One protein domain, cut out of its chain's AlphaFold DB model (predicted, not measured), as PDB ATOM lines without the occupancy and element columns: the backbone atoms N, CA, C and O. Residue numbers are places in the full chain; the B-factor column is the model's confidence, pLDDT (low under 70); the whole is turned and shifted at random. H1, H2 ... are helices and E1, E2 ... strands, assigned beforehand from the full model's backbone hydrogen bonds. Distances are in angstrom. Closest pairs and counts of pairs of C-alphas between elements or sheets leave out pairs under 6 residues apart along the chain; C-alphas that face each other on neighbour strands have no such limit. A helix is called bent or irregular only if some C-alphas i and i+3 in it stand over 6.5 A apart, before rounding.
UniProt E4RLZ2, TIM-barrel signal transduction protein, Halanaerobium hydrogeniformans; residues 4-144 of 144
ATOM      1  N   LYS A   4      29.018  -9.563  43.981       96.75
ATOM      2  CA  LYS A   4      27.592  -9.276  43.769       96.75
ATOM      3  C   LYS A   4      27.422  -7.925  43.088       96.75
ATOM      4  O   LYS A   4      26.636  -7.809  42.153       96.75
ATOM      5  N   THR A   5      28.200  -6.930  43.504       96.50
ATOM      6  CA  THR A   5      28.168  -5.589  42.923       96.50
ATOM      7  C   THR A   5      28.659  -5.585  41.470       96.50
ATOM      8  O   THR A   5      28.054  -4.908  40.640       96.50
ATOM      9  N   ARG A   6      29.699  -6.364  41.121       95.31
ATOM     10  CA  ARG A   6      30.152  -6.502  39.718       95.31
ATOM     11  C   ARG A   6      29.079  -7.150  38.841       95.31
ATOM     12  O   ARG A   6      28.693  -6.566  37.836       95.31
ATOM     13  N   ILE A   7      28.522  -8.280  39.285       97.50
ATOM     14  CA  ILE A   7      27.441  -8.981  38.573       97.50
ATOM     15  C   ILE A   7      26.221  -8.066  38.391       97.50
ATOM     16  O   ILE A   7      25.703  -7.930  37.284       97.50
ATOM     17  N   ALA A   8      25.779  -7.395  39.458       97.94
ATOM     18  CA  ALA A   8      24.635  -6.488  39.409       97.94
ATOM     19  C   ALA A   8      24.871  -5.304  38.462       97.94
ATOM     20  O   ALA A   8      23.943  -4.881  37.775       97.94
ATOM     21  N   LYS A   9      26.105  -4.784  38.396       97.25
ATOM     22  CA  LYS A   9      26.485  -3.733  37.449       97.25
ATOM     23  C   LYS A   9      26.346  -4.220  36.004       97.25
ATOM     24  O   LYS A   9      25.661  -3.553  35.236       97.25
ATOM     25  N   SER A  10      26.922  -5.372  35.661       97.56
ATOM     26  CA  SER A  10      26.850  -5.926  34.300       97.56
ATOM     27  C   SER A  10      25.402  -6.176  33.869       97.56
ATOM     28  O   SER A  10      25.003  -5.738  32.794       97.56
ATOM     29  N   ILE A  11      24.567  -6.733  34.756       98.19
ATOM     30  CA  ILE A  11      23.125  -6.902  34.503       98.19
ATOM     31  C   ILE A  11      22.431  -5.548  34.287       98.19
ATOM     32  O   ILE A  11      21.689  -5.385  33.322       98.19
ATOM     33  N   LYS A  12      22.671  -4.564  35.165       98.38
ATOM     34  CA  LYS A  12      22.058  -3.227  35.075       98.38
ATOM     35  C   LYS A  12      22.447  -2.493  33.788       98.38
ATOM     36  O   LYS A  12      21.636  -1.748  33.247       98.38
ATOM     37  N   GLU A  13      23.675  -2.687  33.322       97.88
ATOM     38  CA  GLU A  13      24.207  -2.101  32.086       97.88
ATOM     39  C   GLU A  13      23.843  -2.917  30.832       97.88
ATOM     40  O   GLU A  13      24.222  -2.537  29.730       97.88
ATOM     41  N   ASN A  14      23.076  -4.005  30.981       97.56
ATOM     42  CA  ASN A  14      22.700  -4.922  29.905       97.56
ATOM     43  C   ASN A  14      23.915  -5.537  29.178       97.56
ATOM     44  O   ASN A  14      23.889  -5.789  27.973       97.56
ATOM     45  N   HIS A  15      24.988  -5.776  29.930       97.69
ATOM     46  CA  HIS A  15      26.171  -6.506  29.499       97.69
ATOM     47  C   HIS A  15      26.097  -7.968  29.966       97.69
ATOM     48  O   HIS A  15      25.535  -8.254  31.029       97.69
ATOM     49  N   PRO A  16      26.668  -8.919  29.205       97.88
ATOM     50  CA  PRO A  16      26.767 -10.297  29.666       97.88
ATOM     51  C   PRO A  16      27.625 -10.376  30.932       97.88
ATOM     52  O   PRO A  16      28.637  -9.689  31.045       97.88
ATOM     53  N   VAL A  17      27.239 -11.258  31.856       98.25
ATOM     54  CA  VAL A  17      28.061 -11.586  33.025       98.25
ATOM     55  C   VAL A  17      29.107 -12.616  32.608       98.25
ATOM     56  O   VAL A  17      28.762 -13.722  32.192       98.25
ATOM     57  N   ILE A  18      30.384 -12.265  32.726       98.12
ATOM     58  CA  ILE A  18      31.509 -13.072  32.255       98.12
ATOM     59  C   ILE A  18      32.338 -13.578  33.440       98.12
ATOM     60  O   ILE A  18      33.090 -12.831  34.068       98.12
ATOM     61  N   GLY A  19      32.240 -14.881  33.705       98.06
ATOM     62  CA  GLY A  19      33.145 -15.618  34.589       98.06
ATOM     63  C   GLY A  19      34.149 -16.439  33.784       98.06
ATOM     64  O   GLY A  19      33.756 -17.131  32.845       98.06
ATOM     65  N   VAL A  20      35.439 -16.398  34.136       98.12
ATOM     66  CA  VAL A  20      36.482 -17.107  33.366       98.12
ATOM     67  C   VAL A  20      37.310 -18.034  34.247       98.12
ATOM     68  O   VAL A  20      37.913 -17.606  35.231       98.12
ATOM     69  N   ALA A  21      37.388 -19.310  33.860       97.81
ATOM     70  CA  ALA A  21      38.249 -20.292  34.510       97.81
ATOM     71  C   ALA A  21      39.688 -20.216  33.989       97.81
ATOM     72  O   ALA A  21      39.933 -20.466  32.805       97.81
ATOM     73  N   VAL A  22      40.638 -19.935  34.882       98.00
ATOM     74  CA  VAL A  22      42.053 -19.706  34.544       98.00
ATOM     75  C   VAL A  22      42.953 -20.833  35.045       98.00
ATOM     76  O   VAL A  22      42.647 -21.504  36.029       98.00
ATOM     77  N   GLY A  23      44.064 -21.050  34.341       96.94
ATOM     78  CA  GLY A  23      45.034 -22.111  34.630       96.94
ATOM     79  C   GLY A  23      46.463 -21.635  34.884       96.94
ATOM     80  O   GLY A  23      47.330 -22.461  35.136       96.94
ATOM     81  N   SER A  24      46.707 -20.324  34.841       97.69
ATOM     82  CA  SER A  24      47.994 -19.706  35.174       97.69
ATOM     83  C   SER A  24      47.812 -18.250  35.590       97.69
ATOM     84  O   SER A  24      46.802 -17.612  35.268       97.69
ATOM     85  N   GLY A  25      48.823 -17.692  36.258       97.75
ATOM     86  CA  GLY A  25      48.845 -16.268  36.596       97.75
ATOM     87  C   GLY A  25      48.833 -15.337  35.379       97.75
ATOM     88  O   GLY A  25      48.293 -14.233  35.457       97.75
ATOM     89  N   LEU A  26      49.377 -15.784  34.239       97.38
ATOM     90  CA  LEU A  26      49.325 -15.030  32.984       97.38
ATOM     91  C   LEU A  26      47.882 -14.895  32.489       97.38
ATOM     92  O   LEU A  26      47.428 -13.779  32.238       97.38
ATOM     93  N   SER A  27      47.143 -16.007  32.421       97.25
ATOM     94  CA  SER A  27      45.727 -15.978  32.042       97.25
ATOM     95  C   SER A  27      44.897 -15.159  33.030       97.25
ATOM     96  O   SER A  27      44.027 -14.407  32.608       97.25
ATOM     97  N   ALA A  28      45.188 -15.238  34.334       98.00
ATOM     98  CA  ALA A  28      44.507 -14.426  35.346       98.00
ATOM     99  C   ALA A  28      44.669 -12.923  35.097       98.00
ATOM    100  O   ALA A  28      43.689 -12.179  35.133       98.00
ATOM    101  N   LYS A  29      45.898 -12.487  34.794       97.19
ATOM    102  CA  LYS A  29      46.196 -11.093  34.457       97.19
ATOM    103  C   LYS A  29      45.425 -10.645  33.213       97.19
ATOM    104  O   LYS A  29      44.744  -9.628  33.264       97.19
ATOM    105  N   GLN A  30      45.479 -11.429  32.135       97.06
ATOM    106  CA  GLN A  30      44.784 -11.121  30.879       97.06
ATOM    107  C   GLN A  30      43.264 -11.040  31.060       97.06
ATOM    108  O   GLN A  30      42.624 -10.144  30.524       97.06
ATOM    109  N   VAL A  31      42.683 -11.945  31.849       96.50
ATOM    110  CA  VAL A  31      41.248 -11.947  32.166       96.50
ATOM    111  C   VAL A  31      40.846 -10.717  32.983       96.50
ATOM    112  O   VAL A  31      39.804 -10.117  32.719       96.50
ATOM    113  N   ALA A  32      41.670 -10.319  33.956       95.25
ATOM    114  CA  ALA A  32      41.423  -9.119  34.749       95.25
ATOM    115  C   ALA A  32      41.490  -7.842  33.895       95.25
ATOM    116  O   ALA A  32      40.636  -6.968  34.037       95.25
ATOM    117  N   GLU A  33      42.474  -7.746  32.996       95.56
ATOM    118  CA  GLU A  33      42.628  -6.634  32.044       95.56
ATOM    119  C   GLU A  33      41.516  -6.621  30.986       95.56
ATOM    120  O   GLU A  33      41.059  -5.553  30.586       95.56
ATOM    121  N   GLY A  34      41.026  -7.799  30.590       95.38
ATOM    122  CA  GLY A  34      39.903  -7.972  29.666       95.38
ATOM    123  C   GLY A  34      38.529  -7.642  30.257       95.38
ATOM    124  O   GLY A  34      37.541  -7.674  29.530       95.38
ATOM    125  N   GLY A  35      38.444  -7.315  31.550       94.50
ATOM    126  CA  GLY A  35      37.220  -6.797  32.162       94.50
ATOM    127  C   GLY A  35      36.194  -7.848  32.586       94.50
ATOM    128  O   GLY A  35      35.029  -7.499  32.745       94.50
ATOM    129  N   ALA A  36      36.598  -9.104  32.814       97.06
ATOM    130  CA  ALA A  36      35.690 -10.121  33.350       97.06
ATOM    131  C   ALA A  36      35.066  -9.705  34.704       97.06
ATOM    132  O   ALA A  36      35.612  -8.890  35.463       97.06
ATOM    133  N   ASP A  37      33.914 -10.285  35.037       97.94
ATOM    134  CA  ASP A  37      33.220 -10.014  36.295       97.94
ATOM    135  C   ASP A  37      33.870 -10.750  37.463       97.94
ATOM    136  O   ASP A  37      34.019 -10.177  38.544       97.94
ATOM    137  N   PHE A  38      34.288 -11.996  37.237       98.31
ATOM    138  CA  PHE A  38      34.962 -12.833  38.224       98.31
ATOM    139  C   PHE A  38      35.830 -13.914  37.568       98.31
ATOM    140  O   PHE A  38      35.696 -14.240  36.386       98.31
ATOM    141  N   ILE A  39      36.734 -14.482  38.361       98.50
ATOM    142  CA  ILE A  39      37.639 -15.560  37.961       98.50
ATOM    143  C   ILE A  39      37.272 -16.833  38.709       98.50
ATOM    144  O   ILE A  39      36.951 -16.792  39.893       98.50
ATOM    145  N   LEU A  40      37.378 -17.971  38.030       98.56
ATOM    146  CA  LEU A  40      37.287 -19.298  38.627       98.56
ATOM    147  C   LEU A  40      38.687 -19.929  38.654       98.56
ATOM    148  O   LEU A  40      39.312 -20.136  37.611       98.56
ATOM    149  N   ALA A  41      39.190 -20.242  39.844       98.25
ATOM    150  CA  ALA A  41      40.404 -21.026  40.028       98.25
ATOM    151  C   ALA A  41      40.011 -22.495  40.222       98.25
ATOM    152  O   ALA A  41      39.657 -22.906  41.326       98.25
ATOM    153  N   LEU A  42      40.015 -23.265  39.134       98.12
ATOM    154  CA  LEU A  42      39.608 -24.674  39.116       98.12
ATOM    155  C   LEU A  42      40.820 -25.559  38.821       98.12
ATOM    156  O   LEU A  42      41.633 -25.219  37.957       98.12
ATOM    157  N   SER A  43      40.889 -26.746  39.424       97.19
ATOM    158  CA  SER A  43      41.967 -27.710  39.155       97.19
ATOM    159  C   SER A  43      42.073 -28.079  37.667       97.19
ATOM    160  O   SER A  43      43.177 -28.176  37.134       97.19
ATOM    161  N   ALA A  44      40.950 -28.162  36.940       97.62
ATOM    162  CA  ALA A  44      40.936 -28.349  35.483       97.62
ATOM    163  C   ALA A  44      41.654 -27.234  34.700       97.62
ATOM    164  O   ALA A  44      42.132 -27.476  33.590       97.62
ATOM    165  N   GLY A  45      41.732 -26.014  35.241       97.06
ATOM    166  CA  GLY A  45      42.522 -24.926  34.670       97.06
ATOM    167  C   GLY A  45      44.006 -25.282  34.621       97.06
ATOM    168  O   GLY A  45      44.623 -25.149  33.565       97.06
ATOM    169  N   LYS A  46      44.550 -25.816  35.720       95.25
ATOM    170  CA  LYS A  46      45.953 -26.244  35.817       95.25
ATOM    171  C   LYS A  46      46.289 -27.341  34.804       95.25
ATOM    172  O   LYS A  46      47.286 -27.229  34.098       95.25
ATOM    173  N   PHE A  47      45.429 -28.355  34.671       96.62
ATOM    174  CA  PHE A  47      45.621 -29.420  33.676       96.62
ATOM    175  C   PHE A  47      45.587 -28.885  32.241       96.62
ATOM    176  O   PHE A  47      46.508 -29.164  31.476       96.62
ATOM    177  N   ARG A  48      44.601 -28.042  31.894       97.19
ATOM    178  CA  ARG A  48      44.545 -27.408  30.564       97.19
ATOM    179  C   ARG A  48      45.799 -26.599  30.260       97.19
ATOM    180  O   ARG A  48      46.330 -26.688  29.159       97.19
ATOM    181  N   ASN A  49      46.286 -25.835  31.235       95.81
ATOM    182  CA  ASN A  49      47.484 -25.017  31.073       95.81
ATOM    183  C   ASN A  49      48.757 -25.863  30.893       95.81
ATOM    184  O   ASN A  49      49.712 -25.406  30.277       95.81
ATOM    185  N   ALA A  50      48.755 -27.105  31.383       95.38
ATOM    186  CA  ALA A  50      49.815 -28.084  31.159       95.38
ATOM    187  C   ALA A  50      49.668 -28.870  29.837       95.38
ATOM    188  O   ALA A  50      50.416 -29.816  29.608       95.38
ATOM    189  N   GLY A  51      48.701 -28.526  28.975       96.75
ATOM    190  CA  GLY A  51      48.429 -29.264  27.737       96.75
ATOM    191  C   GLY A  51      47.714 -30.602  27.954       96.75
ATOM    192  O   GLY A  51      47.690 -31.443  27.058       96.75
ATOM    193  N   VAL A  52      47.123 -30.811  29.134       96.62
ATOM    194  CA  VAL A  52      46.383 -32.024  29.500       96.62
ATOM    195  C   VAL A  52      44.879 -31.749  29.442       96.62
ATOM    196  O   VAL A  52      44.414 -30.644  29.722       96.62
ATOM    197  N   SER A  53      44.090 -32.768  29.091       96.50
ATOM    198  CA  SER A  53      42.625 -32.690  29.124       96.50
ATOM    199  C   SER A  53      42.109 -32.217  30.488       96.50
ATOM    200  O   SER A  53      42.618 -32.626  31.532       96.50
ATOM    201  N   SER A  54      41.026 -31.429  30.492       96.25
ATOM    202  CA  SER A  54      40.313 -31.053  31.721       96.25
ATOM    203  C   SER A  54      39.884 -32.262  32.542       96.25
ATOM    204  O   SER A  54      39.887 -32.183  33.766       96.25
ATOM    205  N   MET A  55      39.590 -33.392  31.891       95.81
ATOM    206  CA  MET A  55      39.227 -34.635  32.576       95.81
ATOM    207  C   MET A  55      40.360 -35.195  33.442       95.81
ATOM    208  O   MET A  55      40.097 -36.011  34.317       95.81
ATOM    209  N   GLY A  56      41.600 -34.716  33.275       95.62
ATOM    210  CA  GLY A  56      42.700 -35.040  34.179       95.62
ATOM    211  C   GLY A  56      42.411 -34.664  35.636       95.62
ATOM    212  O   GLY A  56      42.855 -35.369  36.532       95.62
ATOM    213  N   CYS A  57      41.584 -33.642  35.891       95.50
ATOM    214  CA  CYS A  57      41.177 -33.294  37.258       95.50
ATOM    215  C   CYS A  57      40.295 -34.347  37.947       95.50
ATOM    216  O   CYS A  57      40.146 -34.293  39.162       95.50
ATOM    217  N   MET A  58      39.734 -35.297  37.190       95.50
ATOM    218  CA  MET A  58      38.908 -36.392  37.709       95.50
ATOM    219  C   MET A  58      39.732 -37.648  38.034       95.50
ATOM    220  O   MET A  58      39.173 -38.656  38.460       95.50
ATOM    221  N   LEU A  59      41.046 -37.619  37.787       95.38
ATOM    222  CA  LEU A  59      41.956 -38.749  37.967       95.38
ATOM    223  C   LEU A  59      42.823 -38.561  39.222       95.38
ATOM    224  O   LEU A  59      43.059 -37.425  39.640       95.38
ATOM    225  N   PRO A  60      43.344 -39.650  39.819       94.44
ATOM    226  CA  PRO A  60      44.075 -39.607  41.086       94.44
ATOM    227  C   PRO A  60      45.527 -39.113  40.922       94.44
ATOM    228  O   PRO A  60      46.464 -39.739  41.406       94.44
ATOM    229  N   PHE A  61      45.737 -37.997  40.220       93.44
ATOM    230  CA  PHE A  61      47.065 -37.392  40.061       93.44
ATOM    231  C   PHE A  61      47.536 -36.665  41.323       93.44
ATOM    232  O   PHE A  61      48.733 -36.617  41.593       93.44
ATOM    233  N   ALA A  62      46.605 -36.066  42.068       93.56
ATOM    234  CA  ALA A  62      46.861 -35.327  43.298       93.56
ATOM    235  C   ALA A  62      45.548 -35.113  44.066       93.56
ATOM    236  O   ALA A  62      44.462 -35.248  43.499       93.56
ATOM    237  N   ASN A  63      45.642 -34.702  45.333       97.25
ATOM    238  CA  ASN A  63      44.500 -34.105  46.020       97.25
ATOM    239  C   ASN A  63      44.122 -32.786  45.314       97.25
ATOM    240  O   ASN A  63      44.959 -31.891  45.170       97.25
ATOM    241  N   SER A  64      42.872 -32.670  44.854       97.44
ATOM    242  CA  SER A  64      42.428 -31.506  44.077       97.44
ATOM    243  C   SER A  64      42.416 -30.216  44.898       97.44
ATOM    244  O   SER A  64      42.831 -29.183  44.377       97.44
ATOM    245  N   ASN A  65      41.961 -30.256  46.154       98.19
ATOM    246  CA  ASN A  65      41.843 -29.066  46.997       98.19
ATOM    247  C   ASN A  65      43.215 -28.490  47.330       98.19
ATOM    248  O   ASN A  65      43.453 -27.310  47.083       98.19
ATOM    249  N   ASP A  66      44.143 -29.325  47.796       97.94
ATOM    250  CA  ASP A  66      45.492 -28.884  48.155       97.94
ATOM    251  C   ASP A  66      46.249 -28.359  46.932       97.94
ATOM    252  O   ASP A  66      46.807 -27.259  46.956       97.94
ATOM    253  N   MET A  67      46.202 -29.103  45.820       97.44
ATOM    254  CA  MET A  67      46.852 -28.696  44.577       97.44
ATOM    255  C   MET A  67      46.293 -27.370  44.052       97.44
ATOM    256  O   MET A  67      47.065 -26.520  43.595       97.44
ATOM    257  N   ASN A  68      44.966 -27.209  44.055       97.88
ATOM    258  CA  ASN A  68      44.310 -26.006  43.553       97.88
ATOM    259  C   ASN A  68      44.581 -24.812  44.474       97.88
ATOM    260  O   ASN A  68      44.885 -23.730  43.979       97.88
ATOM    261  N   LEU A  69      44.546 -25.013  45.795       98.31
ATOM    262  CA  LEU A  69      44.825 -23.975  46.786       98.31
ATOM    263  C   LEU A  69      46.262 -23.472  46.661       98.31
ATOM    264  O   LEU A  69      46.483 -22.264  46.587       98.31
ATOM    265  N   GLU A  70      47.235 -24.378  46.572       97.81
ATOM    266  CA  GLU A  70      48.643 -24.018  46.414       97.81
ATOM    267  C   GLU A  70      48.876 -23.205  45.133       97.81
ATOM    268  O   GLU A  70      49.438 -22.106  45.174       97.81
ATOM    269  N   PHE A  71      48.419 -23.737  43.998       95.88
ATOM    270  CA  PHE A  71      48.558 -23.101  42.691       95.88
ATOM    271  C   PHE A  71      47.870 -21.730  42.663       95.88
ATOM    272  O   PHE A  71      48.483 -20.729  42.288       95.88
ATOM    273  N   ALA A  72      46.617 -21.647  43.107       97.94
ATOM    274  CA  ALA A  72      45.844 -20.421  43.015       97.94
ATOM    275  C   ALA A  72      46.351 -19.333  43.974       97.94
ATOM    276  O   ALA A  72      46.401 -18.164  43.583       97.94
ATOM    277  N   LYS A  73      46.825 -19.703  45.176       97.88
ATOM    278  CA  LYS A  73      47.478 -18.767  46.108       97.88
ATOM    279  C   LYS A  73      48.779 -18.198  45.551       97.88
ATOM    280  O   LYS A  73      49.044 -17.013  45.726       97.88
ATOM    281  N   LYS A  74      49.598 -19.020  44.890       97.31
ATOM    282  CA  LYS A  74      50.912 -18.595  44.381       97.31
ATOM    283  C   LYS A  74      50.821 -17.855  43.050       97.31
ATOM    284  O   LYS A  74      51.564 -16.902  42.820       97.31
ATOM    285  N   GLU A  75      49.927 -18.290  42.169       97.75
ATOM    286  CA  GLU A  75      49.931 -17.857  40.772       97.75
ATOM    287  C   GLU A  75      48.752 -16.965  40.396       97.75
ATOM    288  O   GLU A  75      48.938 -16.068  39.577       97.75
ATOM    289  N   ILE A  76      47.562 -17.172  40.966       98.19
ATOM    290  CA  ILE A  76      46.339 -16.470  40.543       98.19
ATOM    291  C   ILE A  76      46.105 -15.221  41.386       98.19
ATOM    292  O   ILE A  76      46.158 -14.111  40.854       98.19
ATOM    293  N   LEU A  77      45.902 -15.385  42.697       97.75
ATOM    294  CA  LEU A  77      45.556 -14.286  43.606       97.75
ATOM    295  C   LEU A  77      46.546 -13.103  43.534       97.75
ATOM    296  O   LEU A  77      46.094 -11.966  43.414       97.75
ATOM    297  N   PRO A  78      47.882 -13.302  43.475       96.69
ATOM    298  CA  PRO A  78      48.830 -12.185  43.425       96.69
ATOM    299  C   PRO A  78      48.817 -11.390  42.111       96.69
ATOM    300  O   PRO A  78      49.498 -10.369  42.000       96.69
ATOM    301  N   ARG A  79      48.120 -11.873  41.074       96.69
ATOM    302  CA  ARG A  79      48.065 -11.238  39.745       96.69
ATOM    303  C   ARG A  79      46.809 -10.414  39.540       96.69
ATOM    304  O   ARG A  79      46.761  -9.621  38.604       96.69
ATOM    305  N   VAL A  80      45.827 -10.557  40.425       94.06
ATOM    306  CA  VAL A  80      44.514  -9.947  40.269       94.06
ATOM    307  C   VAL A  80      44.139  -9.173  41.527       94.06
ATOM    308  O   VAL A  80      43.940  -9.736  42.592       94.06
ATOM    309  N   LYS A  81      44.085  -7.841  41.417       85.62
ATOM    310  CA  LYS A  81      43.834  -6.960  42.575       85.62
ATOM    311  C   LYS A  81      42.362  -6.594  42.759       85.62
ATOM    312  O   LYS A  81      41.918  -6.372  43.875       85.62
ATOM    313  N   ASN A  82      41.619  -6.500  41.657       87.31
ATOM    314  CA  ASN A  82      40.305  -5.846  41.634       87.31
ATOM    315  C   ASN A  82      39.178  -6.743  41.112       87.31
ATOM    316  O   ASN A  82      38.042  -6.276  40.995       87.31
ATOM    317  N   ILE A  83      39.482  -7.992  40.762       95.50
ATOM    318  CA  ILE A  83      38.511  -8.959  40.257       95.50
ATOM    319  C   ILE A  83      38.383 -10.105  41.272       95.50
ATOM    320  O   ILE A  83      39.403 -10.643  41.706       95.50
ATOM    321  N   PRO A  84      37.158 -10.443  41.705       97.69
ATOM    322  CA  PRO A  84      36.924 -11.538  42.635       97.69
ATOM    323  C   PRO A  84      37.368 -12.882  42.052       97.69
ATOM    324  O   PRO A  84      37.123 -13.163  40.878       97.69
ATOM    325  N   VAL A  85      37.970 -13.723  42.895       98.50
ATOM    326  CA  VAL A  85      38.379 -15.088  42.539       98.50
ATOM    327  C   VAL A  85      37.579 -16.089  43.366       98.50
ATOM    328  O   VAL A  85      37.544 -16.008  44.593       98.50
ATOM    329  N   VAL A  86      36.939 -17.026  42.675       98.56
ATOM    330  CA  VAL A  86      36.132 -18.118  43.223       98.56
ATOM    331  C   VAL A  86      36.944 -19.409  43.161       98.56
ATOM    332  O   VAL A  86      37.546 -19.722  42.130       98.56
ATOM    333  N   PHE A  87      36.973 -20.153  44.262       98.75
ATOM    334  CA  PHE A  87      37.744 -21.384  44.402       98.75
ATOM    335  C   PHE A  87      36.948 -22.617  43.958       98.75
ATOM    336  O   PHE A  87      35.815 -22.808  44.385       98.75
ATOM    337  N   GLY A  88      37.541 -23.485  43.138       98.50
ATOM    338  CA  GLY A  88      37.001 -24.816  42.850       98.50
ATOM    339  C   GLY A  88      37.268 -25.783  44.004       98.50
ATOM    340  O   GLY A  88      38.419 -26.181  44.189       98.50
ATOM    341  N   ALA A  89      36.222 -26.132  44.755       98.25
ATOM    342  CA  ALA A  89      36.255 -27.035  45.898       98.25
ATOM    343  C   ALA A  89      35.752 -28.436  45.534       98.25
ATOM    344  O   ALA A  89      34.633 -28.611  45.045       98.25
ATOM    345  N   PHE A  90      36.567 -29.446  45.828       97.50
ATOM    346  CA  PHE A  90      36.200 -30.848  45.702       97.50
ATOM    347  C   PHE A  90      35.530 -31.337  46.992       97.50
ATOM    348  O   PHE A  90      36.212 -31.669  47.959       97.50
ATOM    349  N   ALA A  91      34.196 -31.394  47.004       95.31
ATOM    350  CA  ALA A  91      33.410 -31.722  48.203       95.31
ATOM    351  C   ALA A  91      33.505 -33.196  48.650       95.31
ATOM    352  O   ALA A  91      33.151 -33.543  49.775       95.31
ATOM    353  N   ALA A  92      33.958 -34.091  47.769       91.81
ATOM    354  CA  ALA A  92      34.169 -35.500  48.103       91.81
ATOM    355  C   ALA A  92      35.567 -35.776  48.687       91.81
ATOM    356  O   ALA A  92      35.907 -36.935  48.928       91.81
ATOM    357  N   ASP A  93      36.373 -34.737  48.919       93.62
ATOM    358  CA  ASP A  93      37.643 -34.873  49.618       93.62
ATOM    359  C   ASP A  93      37.428 -35.351  51.062       93.62
ATOM    360  O   ASP A  93      36.515 -34.913  51.759       93.62
ATOM    361  N   ILE A  94      38.269 -36.283  51.498       90.56
ATOM    362  CA  ILE A  94      38.217 -36.896  52.829       90.56
ATOM    363  C   ILE A  94      39.421 -36.511  53.692       90.56
ATOM    364  O   ILE A  94      39.493 -36.921  54.847       90.56
ATOM    365  N   THR A  95      40.392 -35.773  53.144       94.69
ATOM    366  CA  THR A  95      41.617 -35.404  53.871       94.69
ATOM    367  C   THR A  95      41.404 -34.222  54.815       94.69
ATOM    368  O   THR A  95      42.183 -34.045  55.752       94.69
ATOM    369  N   LYS A  96      40.350 -33.428  54.592       94.19
ATOM    370  CA  LYS A  96      39.974 -32.253  55.385       94.19
ATOM    371  C   LYS A  96      38.471 -32.249  55.645       94.19
ATOM    372  O   LYS A  96      37.693 -32.715  54.816       94.19
ATOM    373  N   SER A  97      38.060 -31.700  56.788       95.88
ATOM    374  CA  SER A  97      36.651 -31.365  57.008       95.88
ATOM    375  C   SER A  97      36.249 -30.169  56.139       95.88
ATOM    376  O   SER A  97      37.099 -29.362  55.745       95.88
ATOM    377  N   ASN A  98      34.945 -30.022  55.888       95.62
ATOM    378  CA  ASN A  98      34.409 -28.873  55.156       95.62
ATOM    379  C   ASN A  98      34.795 -27.550  55.833       95.62
ATOM    380  O   ASN A  98      35.241 -26.630  55.153       95.62
ATOM    381  N   ASP A  99      34.720 -27.483  57.166       96.81
ATOM    382  CA  ASP A  99      35.057 -26.280  57.936       96.81
ATOM    383  C   ASP A  99      36.528 -25.882  57.779       96.81
ATOM    384  O   ASP A  99      36.836 -24.710  57.571       96.81
ATOM    385  N   THR A 100      37.448 -26.852  57.836       97.88
ATOM    386  CA  THR A 100      38.879 -26.587  57.638       97.88
ATOM    387  C   THR A 100      39.158 -26.122  56.213       97.88
ATOM    388  O   THR A 100      39.887 -25.153  56.020       97.88
ATOM    389  N   LEU A 101      38.550 -26.763  55.211       97.88
ATOM    390  CA  LEU A 101      38.712 -26.351  53.819       97.88
ATOM    391  C   LEU A 101      38.162 -24.935  53.579       97.88
ATOM    392  O   LEU A 101      38.817 -24.124  52.929       97.88
ATOM    393  N   LEU A 102      36.984 -24.610  54.116       98.06
ATOM    394  CA  LEU A 102      36.399 -23.273  54.002       98.06
ATOM    395  C   LEU A 102      37.259 -22.218  54.705       98.06
ATOM    396  O   LEU A 102      37.468 -21.144  54.142       98.06
ATOM    397  N   ALA A 103      37.807 -22.527  55.884       98.25
ATOM    398  CA  ALA A 103      38.743 -21.645  56.574       98.25
ATOM    399  C   ALA A 103      39.998 -21.372  55.724       98.25
ATOM    400  O   ALA A 103      40.336 -20.206  55.518       98.25
ATOM    401  N   ASP A 104      40.614 -22.412  55.148       98.06
ATOM    402  CA  ASP A 104      41.775 -22.290  54.251       98.06
ATOM    403  C   ASP A 104      41.472 -21.389  53.032       98.06
ATOM    404  O   ASP A 104      42.298 -20.566  52.621       98.06
ATOM    405  N   ILE A 105      40.282 -21.545  52.440       98.25
ATOM    406  CA  ILE A 105      39.813 -20.778  51.274       98.25
ATOM    407  C   ILE A 105      39.593 -19.303  51.644       98.25
ATOM    408  O   ILE A 105      40.023 -18.406  50.913       98.25
ATOM    409  N   ILE A 106      38.946 -19.039  52.781       97.88
ATOM    410  CA  ILE A 106      38.690 -17.679  53.269       97.88
ATOM    411  C   ILE A 106      40.010 -16.985  53.611       97.88
ATOM    412  O   ILE A 106      40.248 -15.870  53.148       97.88
ATOM    413  N   GLU A 107      40.892 -17.649  54.362       98.19
ATOM    414  CA  GLU A 107      42.197 -17.107  54.758       98.19
ATOM    415  C   GLU A 107      43.063 -16.778  53.537       98.19
ATOM    416  O   GLU A 107      43.753 -15.759  53.499       98.19
ATOM    417  N   ALA A 108      43.003 -17.613  52.498       97.88
ATOM    418  CA  ALA A 108      43.711 -17.362  51.253       97.88
ATOM    419  C   ALA A 108      43.220 -16.108  50.508       97.88
ATOM    420  O   ALA A 108      43.999 -15.535  49.747       97.88
ATOM    421  N   GLY A 109      41.974 -15.672  50.722       96.62
ATOM    422  CA  GLY A 109      41.391 -14.482  50.097       96.62
ATOM    423  C   GLY A 109      40.479 -14.759  48.897       96.62
ATOM    424  O   GLY A 109      40.225 -13.850  48.103       96.62
ATOM    425  N   PHE A 110      39.979 -15.988  48.735       98.19
ATOM    426  CA  PHE A 110      38.917 -16.269  47.760       98.19
ATOM    427  C   PHE A 110      37.578 -15.710  48.251       98.19
ATOM    428  O   PHE A 110      37.303 -15.677  49.447       98.19
ATOM    429  N   VAL A 111      36.718 -15.286  47.323       97.38
ATOM    430  CA  VAL A 111      35.438 -14.635  47.670       97.38
ATOM    431  C   VAL A 111      34.239 -15.584  47.674       97.38
ATOM    432  O   VAL A 111      33.112 -15.156  47.910       97.38
ATOM    433  N   GLY A 112      34.459 -16.850  47.326       97.50
ATOM    434  CA  GLY A 112      33.415 -17.855  47.196       97.50
ATOM    435  C   GLY A 112      33.955 -19.167  46.647       97.50
ATOM    436  O   GLY A 112      35.141 -19.276  46.316       97.50
ATOM    437  N   VAL A 113      33.061 -20.143  46.518       98.25
ATOM    438  CA  VAL A 113      33.375 -21.503  46.073       98.25
ATOM    439  C   VAL A 113      32.520 -21.932  44.880       98.25
ATOM    440  O   VAL A 113      31.417 -21.436  44.664       98.25
ATOM    441  N   ASN A 114      33.053 -22.862  44.097       98.06
ATOM    442  CA  ASN A 114      32.377 -23.612  43.049       98.06
ATOM    443  C   ASN A 114      32.657 -25.099  43.300       98.06
ATOM    444  O   ASN A 114      33.797 -25.457  43.574       98.06
ATOM    445  N   ASN A 115      31.645 -25.959  43.215       97.50
ATOM    446  CA  ASN A 115      31.776 -27.404  43.410       97.50
ATOM    447  C   ASN A 115      32.536 -28.046  42.235       97.50
ATOM    448  O   ASN A 115      31.946 -28.523  41.268       97.50
ATOM    449  N   PHE A 116      33.866 -28.012  42.275       98.06
ATOM    450  CA  PHE A 116      34.704 -28.551  41.214       98.06
ATOM    451  C   PHE A 116      35.995 -29.171  41.770       98.06
ATOM    452  O   PHE A 116      36.711 -28.496  42.512       98.06
ATOM    453  N   PRO A 117      36.377 -30.389  41.339       97.44
ATOM    454  CA  PRO A 117      35.692 -31.246  40.370       97.44
ATOM    455  C   PRO A 117      34.347 -31.766  40.885       97.44
ATOM    456  O   PRO A 117      34.110 -31.795  42.088       97.44
ATOM    457  N   THR A 118      33.462 -32.136  39.962       97.44
ATOM    458  CA  THR A 118      32.085 -32.545  40.272       97.44
ATOM    459  C   THR A 118      31.789 -33.939  39.747       97.44
ATOM    460  O   THR A 118      32.075 -34.266  38.590       97.44
ATOM    461  N   VAL A 119      31.151 -34.759  40.580       96.75
ATOM    462  CA  VAL A 119      30.630 -36.071  40.191       96.75
ATOM    463  C   VAL A 119      29.464 -35.961  39.212       96.75
ATOM    464  O   VAL A 119      29.107 -36.957  38.586       96.75
ATOM    465  N   ALA A 120      28.897 -34.764  39.004       96.38
ATOM    466  CA  ALA A 120      27.894 -34.523  37.970       96.38
ATOM    467  C   ALA A 120      28.418 -34.795  36.549       96.38
ATOM    468  O   ALA A 120      27.623 -35.100  35.664       96.38
ATOM    469  N   LEU A 121      29.740 -34.746  36.341       96.69
ATOM    470  CA  LEU A 121      30.385 -35.106  35.072       96.69
ATOM    471  C   LEU A 121      30.583 -36.619  34.890       96.69
ATOM    472  O   LEU A 121      31.053 -37.046  33.838       96.69
ATOM    473  N   ILE A 122      30.264 -37.426  35.904       96.56
ATOM    474  CA  ILE A 122      30.380 -38.884  35.878       96.56
ATOM    475  C   ILE A 122      28.985 -39.486  35.703       96.56
ATOM    476  O   ILE A 122      28.043 -39.105  36.407       96.56
ATOM    477  N   ASP A 123      28.867 -40.477  34.819       97.50
ATOM    478  CA  ASP A 123      27.627 -41.186  34.516       97.50
ATOM    479  C   ASP A 123      27.755 -42.722  34.659       97.50
ATOM    480  O   ASP A 123      28.691 -43.268  35.261       97.50
ATOM    481  N   GLY A 124      26.731 -43.437  34.185       98.25
ATOM    482  CA  GLY A 124      26.727 -44.894  34.100       98.25
ATOM    483  C   GLY A 124      26.803 -45.623  35.446       98.25
ATOM    484  O   GLY A 124      26.334 -45.161  36.489       98.25
ATOM    485  N   ASN A 125      27.366 -46.832  35.412       98.44
ATOM    486  CA  ASN A 125      27.494 -47.675  36.602       98.44
ATOM    487  C   ASN A 125      28.474 -47.093  37.625       98.44
ATOM    488  O   ASN A 125      28.284 -47.301  38.822       98.44
ATOM    489  N   TYR A 126      29.476 -46.333  37.172       97.56
ATOM    490  CA  TYR A 126      30.435 -45.699  38.067       97.56
ATOM    491  C   TYR A 126      29.768 -44.601  38.901       97.56
ATOM    492  O   TYR A 126      29.867 -44.630  40.127       97.56
ATOM    493  N   ARG A 127      28.962 -43.726  38.280       97.62
ATOM    494  CA  ARG A 127      28.158 -42.747  39.026       97.62
ATOM    495  C   ARG A 127      27.237 -43.404  40.047       97.62
ATOM    496  O   ARG A 127      27.196 -42.976  41.195       97.62
ATOM    497  N   LYS A 128      26.532 -44.473  39.661       98.31
ATOM    498  CA  LYS A 128      25.651 -45.218  40.581       98.31
ATOM    499  C   LYS A 128      26.410 -45.776  41.788       98.31
ATOM    500  O   LYS A 128      25.842 -45.826  42.876       98.31
ATOM    501  N   ALA A 129      27.652 -46.219  41.600       98.06
ATOM    502  CA  ALA A 129      28.486 -46.712  42.690       98.06
ATOM    503  C   ALA A 129      28.878 -45.582  43.655       98.06
ATOM    504  O   ALA A 129      28.699 -45.749  44.858       98.06
ATOM    505  N   LEU A 130      29.312 -44.428  43.130       96.75
ATOM    506  CA  LEU A 130      29.660 -43.247  43.932       96.75
ATOM    507  C   LEU A 130      28.480 -42.753  44.779       96.75
ATOM    508  O   LEU A 130      28.633 -42.510  45.974       96.75
ATOM    509  N   GLU A 131      27.289 -42.660  44.181       97.44
ATOM    510  CA  GLU A 131      26.064 -42.266  44.893       97.44
ATOM    511  C   GLU A 131      25.751 -43.232  46.045       97.44
ATOM    512  O   GLU A 131      25.523 -42.812  47.179       97.44
ATOM    513  N   LYS A 132      25.812 -44.546  45.789       97.31
ATOM    514  CA  LYS A 132      25.549 -45.573  46.811       97.31
ATOM    515  C   LYS A 132      26.587 -45.603  47.930       97.31
ATOM    516  O   LYS A 132      26.254 -46.023  49.033       97.31
ATOM    517  N   SER A 133      27.825 -45.192  47.659       95.38
ATOM    518  CA  SER A 133      28.906 -45.176  48.647       95.38
ATOM    519  C   SER A 133      29.028 -43.846  49.395       95.38
ATOM    520  O   SER A 133      30.025 -43.633  50.081       95.38
ATOM    521  N   GLY A 134      28.069 -42.926  49.244       93.38
ATOM    522  CA  GLY A 134      28.099 -41.630  49.924       93.38
ATOM    523  C   GLY A 134      29.116 -40.636  49.354       93.38
ATOM    524  O   GLY A 134      29.445 -39.667  50.029       93.38
ATOM    525  N   LEU A 135      29.601 -40.853  48.126       94.81
ATOM    526  CA  LEU A 135      30.451 -39.931  47.352       94.81
ATOM    527  C   LEU A 135      29.647 -39.250  46.227       94.81
ATOM    528  O   LEU A 135      30.190 -38.882  45.189       94.81
ATOM    529  N   GLY A 136      28.330 -39.167  46.408       95.75
ATOM    530  CA  GLY A 136      27.384 -38.636  45.436       95.75
ATOM    531  C   GLY A 136      27.303 -37.114  45.401       95.75
ATOM    532  O   GLY A 136      27.893 -36.414  46.225       95.75
ATOM    533  N   PHE A 137      26.499 -36.600  44.471       97.75
ATOM    534  CA  PHE A 137      26.334 -35.158  44.262       97.75
ATOM    535  C   PHE A 137      25.705 -34.443  45.465       97.75
ATOM    536  O   PHE A 137      25.942 -33.257  45.667       97.75
ATOM    537  N   GLN A 138      24.958 -35.160  46.311       96.75
ATOM    538  CA  GLN A 138      24.375 -34.588  47.526       96.75
ATOM    539  C   GLN A 138      25.435 -33.968  48.454       96.75
ATOM    540  O   GLN A 138      25.181 -32.922  49.041       96.75
ATOM    541  N   ARG A 139      26.650 -34.533  48.518       95.44
ATOM    542  CA  ARG A 139      27.764 -33.925  49.266       95.44
ATOM    543  C   ARG A 139      28.199 -32.577  48.700       95.44
ATOM    544  O   ARG A 139      28.578 -31.692  49.454       95.44
ATOM    545  N   GLU A 140      28.179 -32.430  47.377       97.62
ATOM    546  CA  GLU A 140      28.494 -31.151  46.738       97.62
ATOM    547  C   GLU A 140      27.439 -30.104  47.072       97.62
ATOM    548  O   GLU A 140      27.793 -28.956  47.295       97.62
ATOM    549  N   VAL A 141      26.167 -30.504  47.157       97.50
ATOM    550  CA  VAL A 141      25.078 -29.622  47.593       97.50
ATOM    551  C   VAL A 141      25.243 -29.226  49.060       97.50
ATOM    552  O   VAL A 141      25.079 -28.062  49.377       97.50
ATOM    553  N   GLU A 142      25.591 -30.162  49.945       96.12
ATOM    554  CA  GLU A 142      25.807 -29.890  51.377       96.12
ATOM    555  C   GLU A 142      27.031 -29.009  51.660       96.12
ATOM    556  O   GLU A 142      27.096 -28.364  52.704       96.12
ATOM    557  N   PHE A 143      28.016 -29.007  50.761       96.75
ATOM    558  CA  PHE A 143      29.197 -28.155  50.878       96.75
ATOM    559  C   PHE A 143      28.918 -26.684  50.522       96.75
ATOM    560  O   PHE A 143      29.629 -25.803  51.008       96.75
ATOM    561  N   ILE A 144      27.938 -26.424  49.649       96.06
ATOM    562  CA  ILE A 144      27.603 -25.090  49.115       96.06
ATOM    563  C   ILE A 144      26.592 -24.377  50.014       96.06
ATOM    564  O   ILE A 144      26.818 -23.173  50.275       96.06
TER     565      ILE A 144
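What this domain is: This is residues 4 to 144 of the 144 residues of the protein "TIM-barrel signal transduction protein" of Halanaerobium hydrogeniformans (UniProt E4RLZ2). A strongly twisted wall of four parallel strands, E1 to E4, has H2, H5 and H6 over one face, while H3, with H4 next to it, lies toward the opposite face beside the strands. H1 lies out past the beginnings of the strands and H7 past their ends, along the longest axis, and H8 packs on edge strand E4. The 141 printed residues include eight named helices and four named strands, in the order H1 E1 H2 E2 H3 H4 H5 E3 H6 E4 H7 H8; the class is mixed, helices and strands. The whole is compact, with a radius of gyration of the C-alphas of 15.6 A and spans of 45 by 31 by 29 A.

How they stand to each other: Start at the sheet, in order E1, residues 19 to 22, E2, residues 38 to 41, E3, residues 85 to 89, and E4, residues 112 to 115. Look for N 40 and O 20 at 2.9 A, N 86 and O 39 at 2.8 A, and N 114 and O 87 at 2.8 A, each within hydrogen-bond range. H2, residues 25 to 33, runs along the strands over E1 and E2 at a height over the sheet of 9.4 A. H5, residues 64 to 79, is over E2 and E3 on the same face, and H6, residues 98 to 108, is over E4 on that face. H3, residues 43 to 49, is on the opposite face, over none of the strands, its height of 4.4 A only just above the sheet's level. Strand-helix-strand units, parallel neighbour strands with helices between, are E1, H2, E2 and E3, H6, E4, both with right-handed crossovers, and E2, E3 with H3, H4, residues 54 to 58, and H5 between. H5 is the hub: it touches H2, closest C-alphas Gly 25 and Glu 75 at 4.6 A, H3, Ser 43 and Asn 68 at 5.3 A, and only just H6, with 3 pairs within 8 A, Lys 73 and Ala 108 closest at 6.5 A. H4 touches H3, with C-alphas Ala 44 and Ser 54 closest at 4.7 A. H8, residues 137 to 143, is on the sheet, and C-alphas Asn 115 and Glu 140 are 6.0 A apart. H1, residues 4 to 12, and H7, residues 124 to 132, are apart. In H1, H2, H3, H6, H7 and H8 every O i to N i+4 pair is within hydrogen-bond range; H5 has 9 of 12, and H4 0 of 1, with 2 of 2 O i to N i+3 pairs.

Where its parts are: Find C-alpha 4 at (27.592, -9.276, 43.769), where H1 begins. H5, from C-alpha 64 at (42.428, -31.506, 44.077), is the longest helix, 21.5 A; it has a kink of 42 degrees near residue 73 and is only just irregular, C-alphas 74 and 77 being 6.9 A apart. H6 measures 15.3 A, H7 12.8 A, E3 12.6 A and H2 12.3 A. H8 ends at C-alpha 143, (29.197, -28.155, 50.878).

The domain as a whole: The C-alphas farthest apart are those of Glu 13 and Ser 133, at 46.4 A. The printed part has no cut and no long link, and ends at residue 144, the chain's last. Mean pLDDT of the printed part is 96.8, and no printed residue is under 70.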